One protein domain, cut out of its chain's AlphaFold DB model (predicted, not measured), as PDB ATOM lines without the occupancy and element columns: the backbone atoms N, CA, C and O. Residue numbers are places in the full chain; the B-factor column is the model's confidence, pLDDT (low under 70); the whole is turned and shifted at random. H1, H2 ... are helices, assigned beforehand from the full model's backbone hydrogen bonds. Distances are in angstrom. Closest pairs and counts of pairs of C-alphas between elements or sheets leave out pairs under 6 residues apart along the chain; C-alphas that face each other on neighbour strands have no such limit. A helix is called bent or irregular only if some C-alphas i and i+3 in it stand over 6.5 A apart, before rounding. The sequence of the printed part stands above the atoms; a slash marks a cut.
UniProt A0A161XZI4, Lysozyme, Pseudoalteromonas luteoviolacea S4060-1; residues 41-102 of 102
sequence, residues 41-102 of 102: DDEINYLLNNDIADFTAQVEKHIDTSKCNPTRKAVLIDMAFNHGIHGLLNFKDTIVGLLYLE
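Overview. This is residues 41 to 102 of the 102 residues of the protein "Lysozyme" of Pseudoalteromonas luteoviolacea S4060-1 (UniProt A0A161XZI4). A long straight helix, H1, crosses the kinked helix H2 near a right angle, and the short helix H3 folds back along H2, so that H2 sits between the other two. The first ten printed residues, 41 to 50 of H1, stick out as an arm and lengthen the outline. The printed part has 62 residues with three named helices, in the order H1, H2, H3, and no named strand; the class is all helix. It is compact, with a radius of gyration of the C-alphas of 12.1 A, yet elongated, spanning 38 by 22 by 17 A.

Arrangement. H1, residues 41 to 62, touches H2, residues 70 to 89, with residues 51 to 59 alone, and H2 touches it with residues 76 to 85 alone. Their closest C-alphas, those of Thr 56 and Ile 77, are 5.8 A apart, and their lines stand about perpendicular, at 83 degrees. H2 has a kink of 117 degrees near residue 83 and is irregular: C-alphas 82 and 85 are 9.0 A apart. H3, residues 92 to 100, touches H2 and forms a helical hairpin with it, at a shallow tilt of 20 degrees, opposite ways; the closest C-alphas, those of Arg 72 and Leu 98, are 5.8 A apart. H1 and H3 are apart. Every O i to N i+4 pair is within hydrogen-bond range in H1 and H3, and 13 of 16 are in H2.

Along the chain. H1 measures 31.3 A from C-alpha 41 at (-7.210, 17.108, -49.849) to C-alpha 62. H2 measures 19.2 A, from C-alpha 70 at (10.184, 16.697, -31.138) to C-alpha 89. H3 measures 12.2 A and ends with C-alpha 100 at (18.983, 8.301, -24.814).

Size, cuts and confidence. The farthest C-alphas, those of Glu 43 and Glu 102, are 38.7 A apart. The printed part has no cut. The link from H1 to H2 is short, and that from H2 to H3 is tight. Without residues 41 to 50, which stand free, the body spans 29 by 20 by 16 A. The mean pLDDT of the printed part is 94.1; residues 101 to 102 are under 70.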
ATOM      1  N   ASP A  41      -8.281  16.792 -50.804       97.38
ATOM      2  CA  ASP A  41      -7.210  17.108 -49.849       97.38
ATOM      3  C   ASP A  41      -7.747  17.288 -48.422       97.38
ATOM      4  O   ASP A  41      -7.141  16.804 -47.470       97.38
ATOM      5  N   ASP A  42      -8.918  17.905 -48.253       97.62
ATOM      6  CA  ASP A  42      -9.565  18.042 -46.941       97.62
ATOM      7  C   ASP A  42      -9.937  16.683 -46.327       97.62
ATOM      8  O   ASP A  42      -9.747  16.462 -45.131       97.62
ATOM      9  N   GLU A  43     -10.450  15.753 -47.140       95.94
ATOM     10  CA  GLU A  43     -10.787  14.396 -46.697       95.94
ATOM     11  C   GLU A  43      -9.521  13.610 -46.327       95.94
ATOM     12  O   GLU A  43      -9.497  12.941 -45.294       95.94
ATOM     13  N   ILE A  44      -8.461  13.726 -47.133       97.38
ATOM     14  CA  ILE A  44      -7.157  13.095 -46.881       97.38
ATOM     15  C   ILE A  44      -6.548  13.637 -45.586       97.38
ATOM     16  O   ILE A  44      -6.169  12.858 -44.714       97.38
ATOM     17  N   ASN A  45      -6.507  14.961 -45.424       97.94
ATOM     18  CA  ASN A  45      -5.961  15.604 -44.233       97.94
ATOM     19  C   ASN A  45      -6.761  15.251 -42.977       97.94
ATOM     20  O   ASN A  45      -6.177  15.042 -41.917       97.94
ATOM     21  N   TYR A  46      -8.089  15.148 -43.075       97.56
ATOM     22  CA  TYR A  46      -8.916  14.713 -41.951       97.56
ATOM     23  C   TYR A  46      -8.555  13.294 -41.490       97.56
ATOM     24  O   TYR A  46      -8.403  13.062 -40.292       97.56
ATOM     25  N   LEU A  47      -8.395  12.355 -42.427       96.81
ATOM     26  CA  LEU A  47      -7.987  10.983 -42.111       96.81
ATOM     27  C   LEU A  47      -6.576  10.950 -41.512       96.81
ATOM     28  O   LEU A  47      -6.396  10.406 -40.427       96.81
ATOM     29  N   LEU A  48      -5.619  11.622 -42.154       97.38
ATOM     30  CA  LEU A  48      -4.233  11.676 -41.699       97.38
ATOM     31  C   LEU A  48      -4.107  12.265 -40.288       97.38
ATOM     32  O   LEU A  48      -3.366  11.738 -39.463       97.38
ATOM     33  N   ASN A  49      -4.846  13.331 -39.978       98.00
ATOM     34  CA  ASN A  49      -4.838  13.926 -38.642       98.00
ATOM     35  C   ASN A  49      -5.365  12.960 -37.575       98.00
ATOM     36  O   ASN A  49      -4.818  12.918 -36.471       98.00
ATOM     37  N   ASN A  50      -6.400  12.178 -37.896       98.06
ATOM     38  CA  ASN A  50      -6.905  11.152 -36.984       98.06
ATOM     39  C   ASN A  50      -5.853  10.060 -36.753       98.06
ATOM     40  O   ASN A  50      -5.624   9.684 -35.605       98.06
ATOM     41  N   ASP A  51      -5.186   9.602 -37.813       97.88
ATOM     42  CA  ASP A  51      -4.154   8.568 -37.710       97.88
ATOM     43  C   ASP A  51      -2.942   9.069 -36.907       97.88
ATOM     44  O   ASP A  51      -2.484   8.391 -35.990       97.88
ATOM     45  N   ILE A  52      -2.455  10.290 -37.169       97.31
ATOM     46  CA  ILE A  52      -1.363  10.907 -36.396       97.31
ATOM     47  C   ILE A  52      -1.727  10.976 -34.912       97.31
ATOM     48  O   ILE A  52      -0.893  10.647 -34.066       97.31
ATOM     49  N   ALA A  53      -2.952  11.393 -34.580       98.19
ATOM     50  CA  ALA A  53      -3.402  11.470 -33.194       98.19
ATOM     51  C   ALA A  53      -3.436  10.085 -32.528       98.19
ATOM     52  O   ALA A  53      -2.940   9.932 -31.409       98.19
ATOM     53  N   ASP A  54      -3.965   9.077 -33.224       98.38
ATOM     54  CA  ASP A  54      -4.044   7.707 -32.722       98.38
ATOM     55  C   ASP A  54      -2.650   7.105 -32.493       98.38
ATOM     56  O   ASP A  54      -2.337   6.657 -31.387       98.38
ATOM     57  N   PHE A  55      -1.754   7.181 -33.481       98.25
ATOM     58  CA  PHE A  55      -0.391   6.665 -33.342       98.25
ATOM     59  C   PHE A  55       0.438   7.442 -32.318       98.25
ATOM     60  O   PHE A  55       1.230   6.833 -31.598       98.25
ATOM     61  N   THR A  56       0.227   8.754 -32.179       97.88
ATOM     62  CA  THR A  56       0.850   9.542 -31.103       97.88
ATOM     63  C   THR A  56       0.450   8.995 -29.736       97.88
ATOM     64  O   THR A  56       1.323   8.688 -28.923       97.88
ATOM     65  N   ALA A  57      -0.850   8.793 -29.504       98.12
ATOM     66  CA  ALA A  57      -1.349   8.243 -28.248       98.12
ATOM     67  C   ALA A  57      -0.831   6.815 -28.000       98.12
ATOM     68  O   ALA A  57      -0.465   6.468 -26.876       98.12
ATOM     69  N   GLN A  58      -0.756   5.982 -29.040       98.19
ATOM     70  CA  GLN A  58      -0.187   4.639 -28.933       98.19
ATOM     71  C   GLN A  58       1.298   4.670 -28.550       98.19
ATOM     72  O   GLN A  58       1.702   3.910 -27.667       98.19
ATOM     73  N   VAL A  59       2.106   5.538 -29.165       97.81
ATOM     74  CA  VAL A  59       3.531   5.688 -28.833       97.81
ATOM     75  C   VAL A  59       3.697   6.144 -27.387       97.81
ATOM     76  O   VAL A  59       4.394   5.480 -26.629       97.81
ATOM     77  N   GLU A  60       3.014   7.212 -26.975       96.38
ATOM     78  CA  GLU A  60       3.106   7.749 -25.609       96.38
ATOM     79  C   GLU A  60       2.640   6.758 -24.539       96.38
ATOM     80  O   GLU A  60       3.144   6.763 -23.417       96.38
ATOM     81  N   LYS A  61       1.692   5.879 -24.880       97.75
ATOM     82  CA  LYS A  61       1.204   4.832 -23.979       97.75
ATOM     83  C   LYS A  61       2.225   3.715 -23.742       97.75
ATOM     84  O   LYS A  61       2.207   3.113 -22.671       97.75
ATOM     85  N   HIS A  62       3.058   3.387 -24.731       97.25
ATOM     86  CA  HIS A  62       3.948   2.217 -24.673       97.25
ATOM     87  C   HIS A  62       5.432   2.569 -24.536       97.25
ATOM     88  O   HIS A  62       6.221   1.719 -24.127       97.25
ATOM     89  N   ILE A  63       5.820   3.794 -24.882       95.31
ATOM     90  CA  ILE A  63       7.197   4.281 -24.852       95.31
ATOM     91  C   ILE A  63       7.214   5.575 -24.039       95.31
ATOM     92  O   ILE A  63       6.495   6.525 -24.346       95.31
ATOM     93  N   ASP A  64       8.067   5.631 -23.015       94.44
ATOM     94  CA  ASP A  64       8.288   6.860 -22.251       94.44
ATOM     95  C   ASP A  64       9.038   7.889 -23.107       94.44
ATOM     96  O   ASP A  64      10.266   7.931 -23.152       94.44
ATOM     97  N   THR A  65       8.277   8.728 -23.804       92.81
ATOM     98  CA  THR A  65       8.809   9.798 -24.660       92.81
ATOM     99  C   THR A  65       9.182  11.074 -23.904       92.81
ATOM    100  O   THR A  65       9.526  12.066 -24.546       92.81
ATOM    101  N   SER A  66       9.167  11.086 -22.563       89.69
ATOM    102  CA  SER A  66       9.479  12.288 -21.766       89.69
ATOM    103  C   SER A  66      10.861  12.882 -22.060       89.69
ATOM    104  O   SER A  66      11.072  14.080 -21.878       89.69
ATOM    105  N   LYS A  67      11.792  12.054 -22.549       85.19
ATOM    106  CA  LYS A  67      13.157  12.445 -22.931       85.19
ATOM    107  C   LYS A  67      13.348  12.671 -24.436       85.19
ATOM    108  O   LYS A  67      14.435  13.061 -24.857       85.19
ATOM    109  N   CYS A  68      12.326  12.449 -25.266       90.12
ATOM    110  CA  CYS A  68      12.427  12.697 -26.701       90.12
ATOM    111  C   CYS A  68      12.358  14.195 -27.011       90.12
ATOM    112  O   CYS A  68      11.442  14.895 -26.583       90.12
ATOM    113  N   ASN A  69      13.256  14.664 -27.880       90.88
ATOM    114  CA  ASN A  69      13.011  15.910 -28.601       90.88
ATOM    115  C   ASN A  69      11.894  15.710 -29.660       90.88
ATOM    116  O   ASN A  69      11.586  14.567 -30.023       90.88
ATOM    117  N   PRO A  70      11.291  16.796 -30.184       92.25
ATOM    118  CA  PRO A  70      10.184  16.697 -31.138       92.25
ATOM    119  C   PRO A  70      10.506  15.859 -32.382       92.25
ATOM    120  O   PRO A  70       9.674  15.071 -32.822       92.25
ATOM    121  N   THR A  71      11.729  15.965 -32.909       94.19
ATOM    122  CA  THR A  71      12.169  15.217 -34.094       94.19
ATOM    123  C   THR A  71      12.196  13.712 -33.840       94.19
ATOM    124  O   THR A  71      11.683  12.937 -34.640       94.19
ATOM    125  N   ARG A  72      12.749  13.272 -32.706       94.25
ATOM    126  CA  ARG A  72      12.821  11.846 -32.345       94.25
ATOM    127  C   ARG A  72      11.445  11.266 -32.067       94.25
ATOM    128  O   ARG A  72      11.157  10.144 -32.476       94.25
ATOM    129  N   LYS A  73      10.572  12.049 -31.431       94.56
ATOM    130  CA  LYS A  73       9.176  11.659 -31.237       94.56
ATOM    131  C   LYS A  73       8.453  11.489 -32.575       94.56
ATOM    132  O   LYS A  73       7.742  10.506 -32.743       94.56
ATOM    133  N   ALA A  74       8.685  12.385 -33.536       95.62
ATOM    134  CA  ALA A  74       8.135  12.251 -34.883       95.62
ATOM    135  C   ALA A  74       8.613  10.964 -35.578       95.62
ATOM    136  O   ALA A  74       7.798  10.282 -36.185       95.62
ATOM    137  N   VAL A  75       9.886  10.578 -35.416       95.88
ATOM    138  CA  VAL A  75      10.402   9.295 -35.938       95.88
ATOM    139  C   VAL A  75       9.679   8.101 -35.311       95.88
ATOM    140  O   VAL A  75       9.280   7.190 -36.027       95.88
ATOM    141  N   LEU A  76       9.463   8.098 -33.992       96.75
ATOM    142  CA  LEU A  76       8.713   7.020 -33.335       96.75
ATOM    143  C   LEU A  76       7.273   6.925 -33.859       96.75
ATOM    144  O   LEU A  76       6.782   5.823 -34.097       96.75
ATOM    145  N   ILE A  77       6.606   8.065 -34.058       97.44
ATOM    146  CA  ILE A  77       5.240   8.119 -34.596       97.44
ATOM    147  C   ILE A  77       5.207   7.626 -36.046       97.44
ATOM    148  O   ILE A  77       4.354   6.810 -36.374       97.44
ATOM    149  N   ASP A  78       6.147   8.052 -36.890       97.25
ATOM    150  CA  ASP A  78       6.253   7.603 -38.284       97.25
ATOM    151  C   ASP A  78       6.508   6.090 -38.375       97.25
ATOM    152  O   ASP A  78       5.852   5.369 -39.130       97.25
ATOM    153  N   MET A  79       7.391   5.556 -37.528       97.00
ATOM    154  CA  MET A  79       7.610   4.112 -37.448       97.00
ATOM    155  C   MET A  79       6.354   3.361 -36.978       97.00
ATOM    156  O   MET A  79       6.047   2.296 -37.518       97.00
ATOM    157  N   ALA A  80       5.617   3.899 -36.000       97.81
ATOM    158  CA  ALA A  80       4.354   3.321 -35.546       97.81
ATOM    159  C   ALA A  80       3.268   3.383 -36.630       97.81
ATOM    160  O   ALA A  80       2.529   2.415 -36.784       97.81
ATOM    161  N   PHE A  81       3.202   4.466 -37.405       97.19
ATOM    162  CA  PHE A  81       2.270   4.624 -38.521       97.19
ATOM    163  C   PHE A  81       2.508   3.564 -39.605       97.19
ATOM    164  O   PHE A  81       1.570   2.915 -40.062       97.19
ATOM    165  N   ASN A  82       3.772   3.327 -39.972       95.56
ATOM    166  CA  ASN A  82       4.128   2.382 -41.033       95.56
ATOM    167  C   ASN A  82       4.046   0.906 -40.605       95.56
ATOM    168  O   ASN A  82       3.613   0.055 -41.383       95.56
ATOM    169  N   HIS A  83       4.483   0.574 -39.385       96.12
ATOM    170  CA  HIS A  83       4.625  -0.819 -38.929       96.12
ATOM    171  C   HIS A  83       3.633  -1.233 -37.832       96.12
ATOM    172  O   HIS A  83       3.637  -2.387 -37.394       96.12
ATOM    173  N   GLY A  84       2.791  -0.312 -37.366       96.69
ATOM    174  CA  GLY A  84       1.978  -0.483 -36.167       96.69
ATOM    175  C   GLY A  84       2.804  -0.417 -34.878       96.69
ATOM    176  O   GLY A  84       4.020  -0.637 -34.865       96.69
ATOM    177  N   ILE A  85       2.132  -0.181 -33.745       97.69
ATOM    178  CA  ILE A  85       2.800  -0.087 -32.436       97.69
ATOM    179  C   ILE A  85       3.537  -1.380 -32.061       97.69
ATOM    180  O   ILE A  85       4.664  -1.339 -31.579       97.69
ATOM    181  N   HIS A  86       2.949  -2.546 -32.339       96.75
ATOM    182  CA  HIS A  86       3.585  -3.832 -32.048       96.75
ATOM    183  C   HIS A  86       4.812  -4.090 -32.923       96.75
ATOM    184  O   HIS A  86       5.780  -4.677 -32.442       96.75
ATOM    185  N   GLY A  87       4.793  -3.630 -34.179       96.50
ATOM    186  CA  GLY A  87       5.960  -3.667 -35.052       96.50
ATOM    187  C   GLY A  87       7.092  -2.822 -34.476       96.50
ATOM    188  O   GLY A  87       8.188  -3.340 -34.280       96.50
ATOM    189  N   LEU A  88       6.798  -1.568 -34.111       96.94
ATOM    190  CA  LEU A  88       7.757  -0.647 -33.497       96.94
ATOM    191  C   LEU A  88       8.403  -1.229 -32.230       96.94
ATOM    192  O   LEU A  88       9.621  -1.181 -32.093       96.94
ATOM    193  N   LEU A  89       7.621  -1.828 -31.328       96.44
ATOM    194  CA  LEU A  89       8.135  -2.375 -30.062       96.44
ATOM    195  C   LEU A  89       9.163  -3.511 -30.236       96.44
ATOM    196  O   LEU A  89       9.897  -3.820 -29.294       96.44
ATOM    197  N   ASN A  90       9.267  -4.105 -31.430       96.88
ATOM    198  CA  ASN A  90      10.315  -5.077 -31.741       96.88
ATOM    199  C   ASN A  90      11.677  -4.423 -32.065       96.88
ATOM    200  O   ASN A  90      12.702  -5.093 -31.957       96.88
ATOM    201  N   PHE A  91      11.727  -3.124 -32.386       95.12
ATOM    202  CA  PHE A  91      12.953  -2.369 -32.692       95.12
ATOM    203  C   PHE A  91      13.595  -1.764 -31.433       95.12
ATOM    204  O   PHE A  91      13.769  -0.552 -31.309       95.12
ATOM    205  N   LYS A  92      13.945  -2.621 -30.470       93.69
ATOM    206  CA  LYS A  92      14.422  -2.196 -29.140       93.69
ATOM    207  C   LYS A  92      15.646  -1.278 -29.200       93.69
ATOM    208  O   LYS A  92      15.647  -0.237 -28.549       93.69
ATOM    209  N   ASP A  93      16.644  -1.625 -30.010       93.06
ATOM    210  CA  ASP A  93      17.883  -0.842 -30.122       93.06
ATOM    211  C   ASP A  93      17.626   0.538 -30.739       93.06
ATOM    212  O   ASP A  93      18.164   1.545 -30.276       93.06
ATOM    213  N   THR A  94      16.736   0.609 -31.733       91.19
ATOM    214  CA  THR A  94      16.300   1.874 -32.338       91.19
ATOM    215  C   THR A  94      15.591   2.755 -31.316       91.19
ATOM    216  O   THR A  94      15.908   3.938 -31.209       91.19
ATOM    217  N   ILE A  95      14.671   2.188 -30.528       92.19
ATOM    218  CA  ILE A  95      13.955   2.920 -29.476       92.19
ATOM    219  C   ILE A  95      14.945   3.473 -28.446       92.19
ATOM    220  O   ILE A  95      14.898   4.658 -28.134       92.19
ATOM    221  N   VAL A  96      15.880   2.653 -27.958       91.25
ATOM    222  CA  VAL A  96      16.913   3.100 -27.007       91.25
ATOM    223  C   VAL A  96      17.751   4.233 -27.602       91.25
ATOM    224  O   VAL A  96      17.962   5.248 -26.936       91.25
ATOM    225  N   GLY A  97      18.169   4.104 -28.864       89.31
ATOM    226  CA  GLY A  97      18.914   5.146 -29.567       89.31
ATOM    227  C   GLY A  97      18.155   6.474 -29.647       89.31
ATOM    228  O   GLY A  97      18.723   7.536 -29.398       89.31
ATOM    229  N   LEU A  98      16.851   6.421 -29.922       87.81
ATOM    230  CA  LEU A  98      15.980   7.597 -29.997       87.81
ATOM    231  C   LEU A  98      15.638   8.200 -28.625       87.81
ATOM    232  O   LEU A  98      15.255   9.366 -28.552       87.81
ATOM    233  N   LEU A  99      15.754   7.440 -27.539       87.19
ATOM    234  CA  LEU A  99      15.437   7.925 -26.195       87.19
ATOM    235  C   LEU A  99      16.637   8.545 -25.473       87.19
ATOM    236  O   LEU A  99      16.443   9.462 -24.675       87.19
ATOM    237  N   TYR A 100      17.852   8.047 -25.718       79.81
ATOM    238  CA  TYR A 100      18.983   8.301 -24.814       79.81
ATOM    239  C   TYR A 100      20.286   8.756 -25.474       79.81
ATOM    240  O   TYR A 100      21.202   9.129 -24.744       79.81
ATOM    241  N   LEU A 101      20.415   8.731 -26.801       69.25
ATOM    242  CA  LEU A 101      21.607   9.295 -27.444       69.25
ATOM    243  C   LEU A 101      21.502  10.823 -27.440       69.25
ATOM    244  O   LEU A 101      20.414  11.347 -27.646       69.25
ATOM    245  N   GLU A 102      22.585  11.547 -27.170       59.38
ATOM    246  CA  GLU A 102      22.614  13.017 -27.248       59.38
ATOM    247  C   GLU A 102      22.757  13.479 -28.698       59.38
ATOM    248  O   GLU A 102      23.669  12.997 -29.404       59.38
TER     249      GLU A 102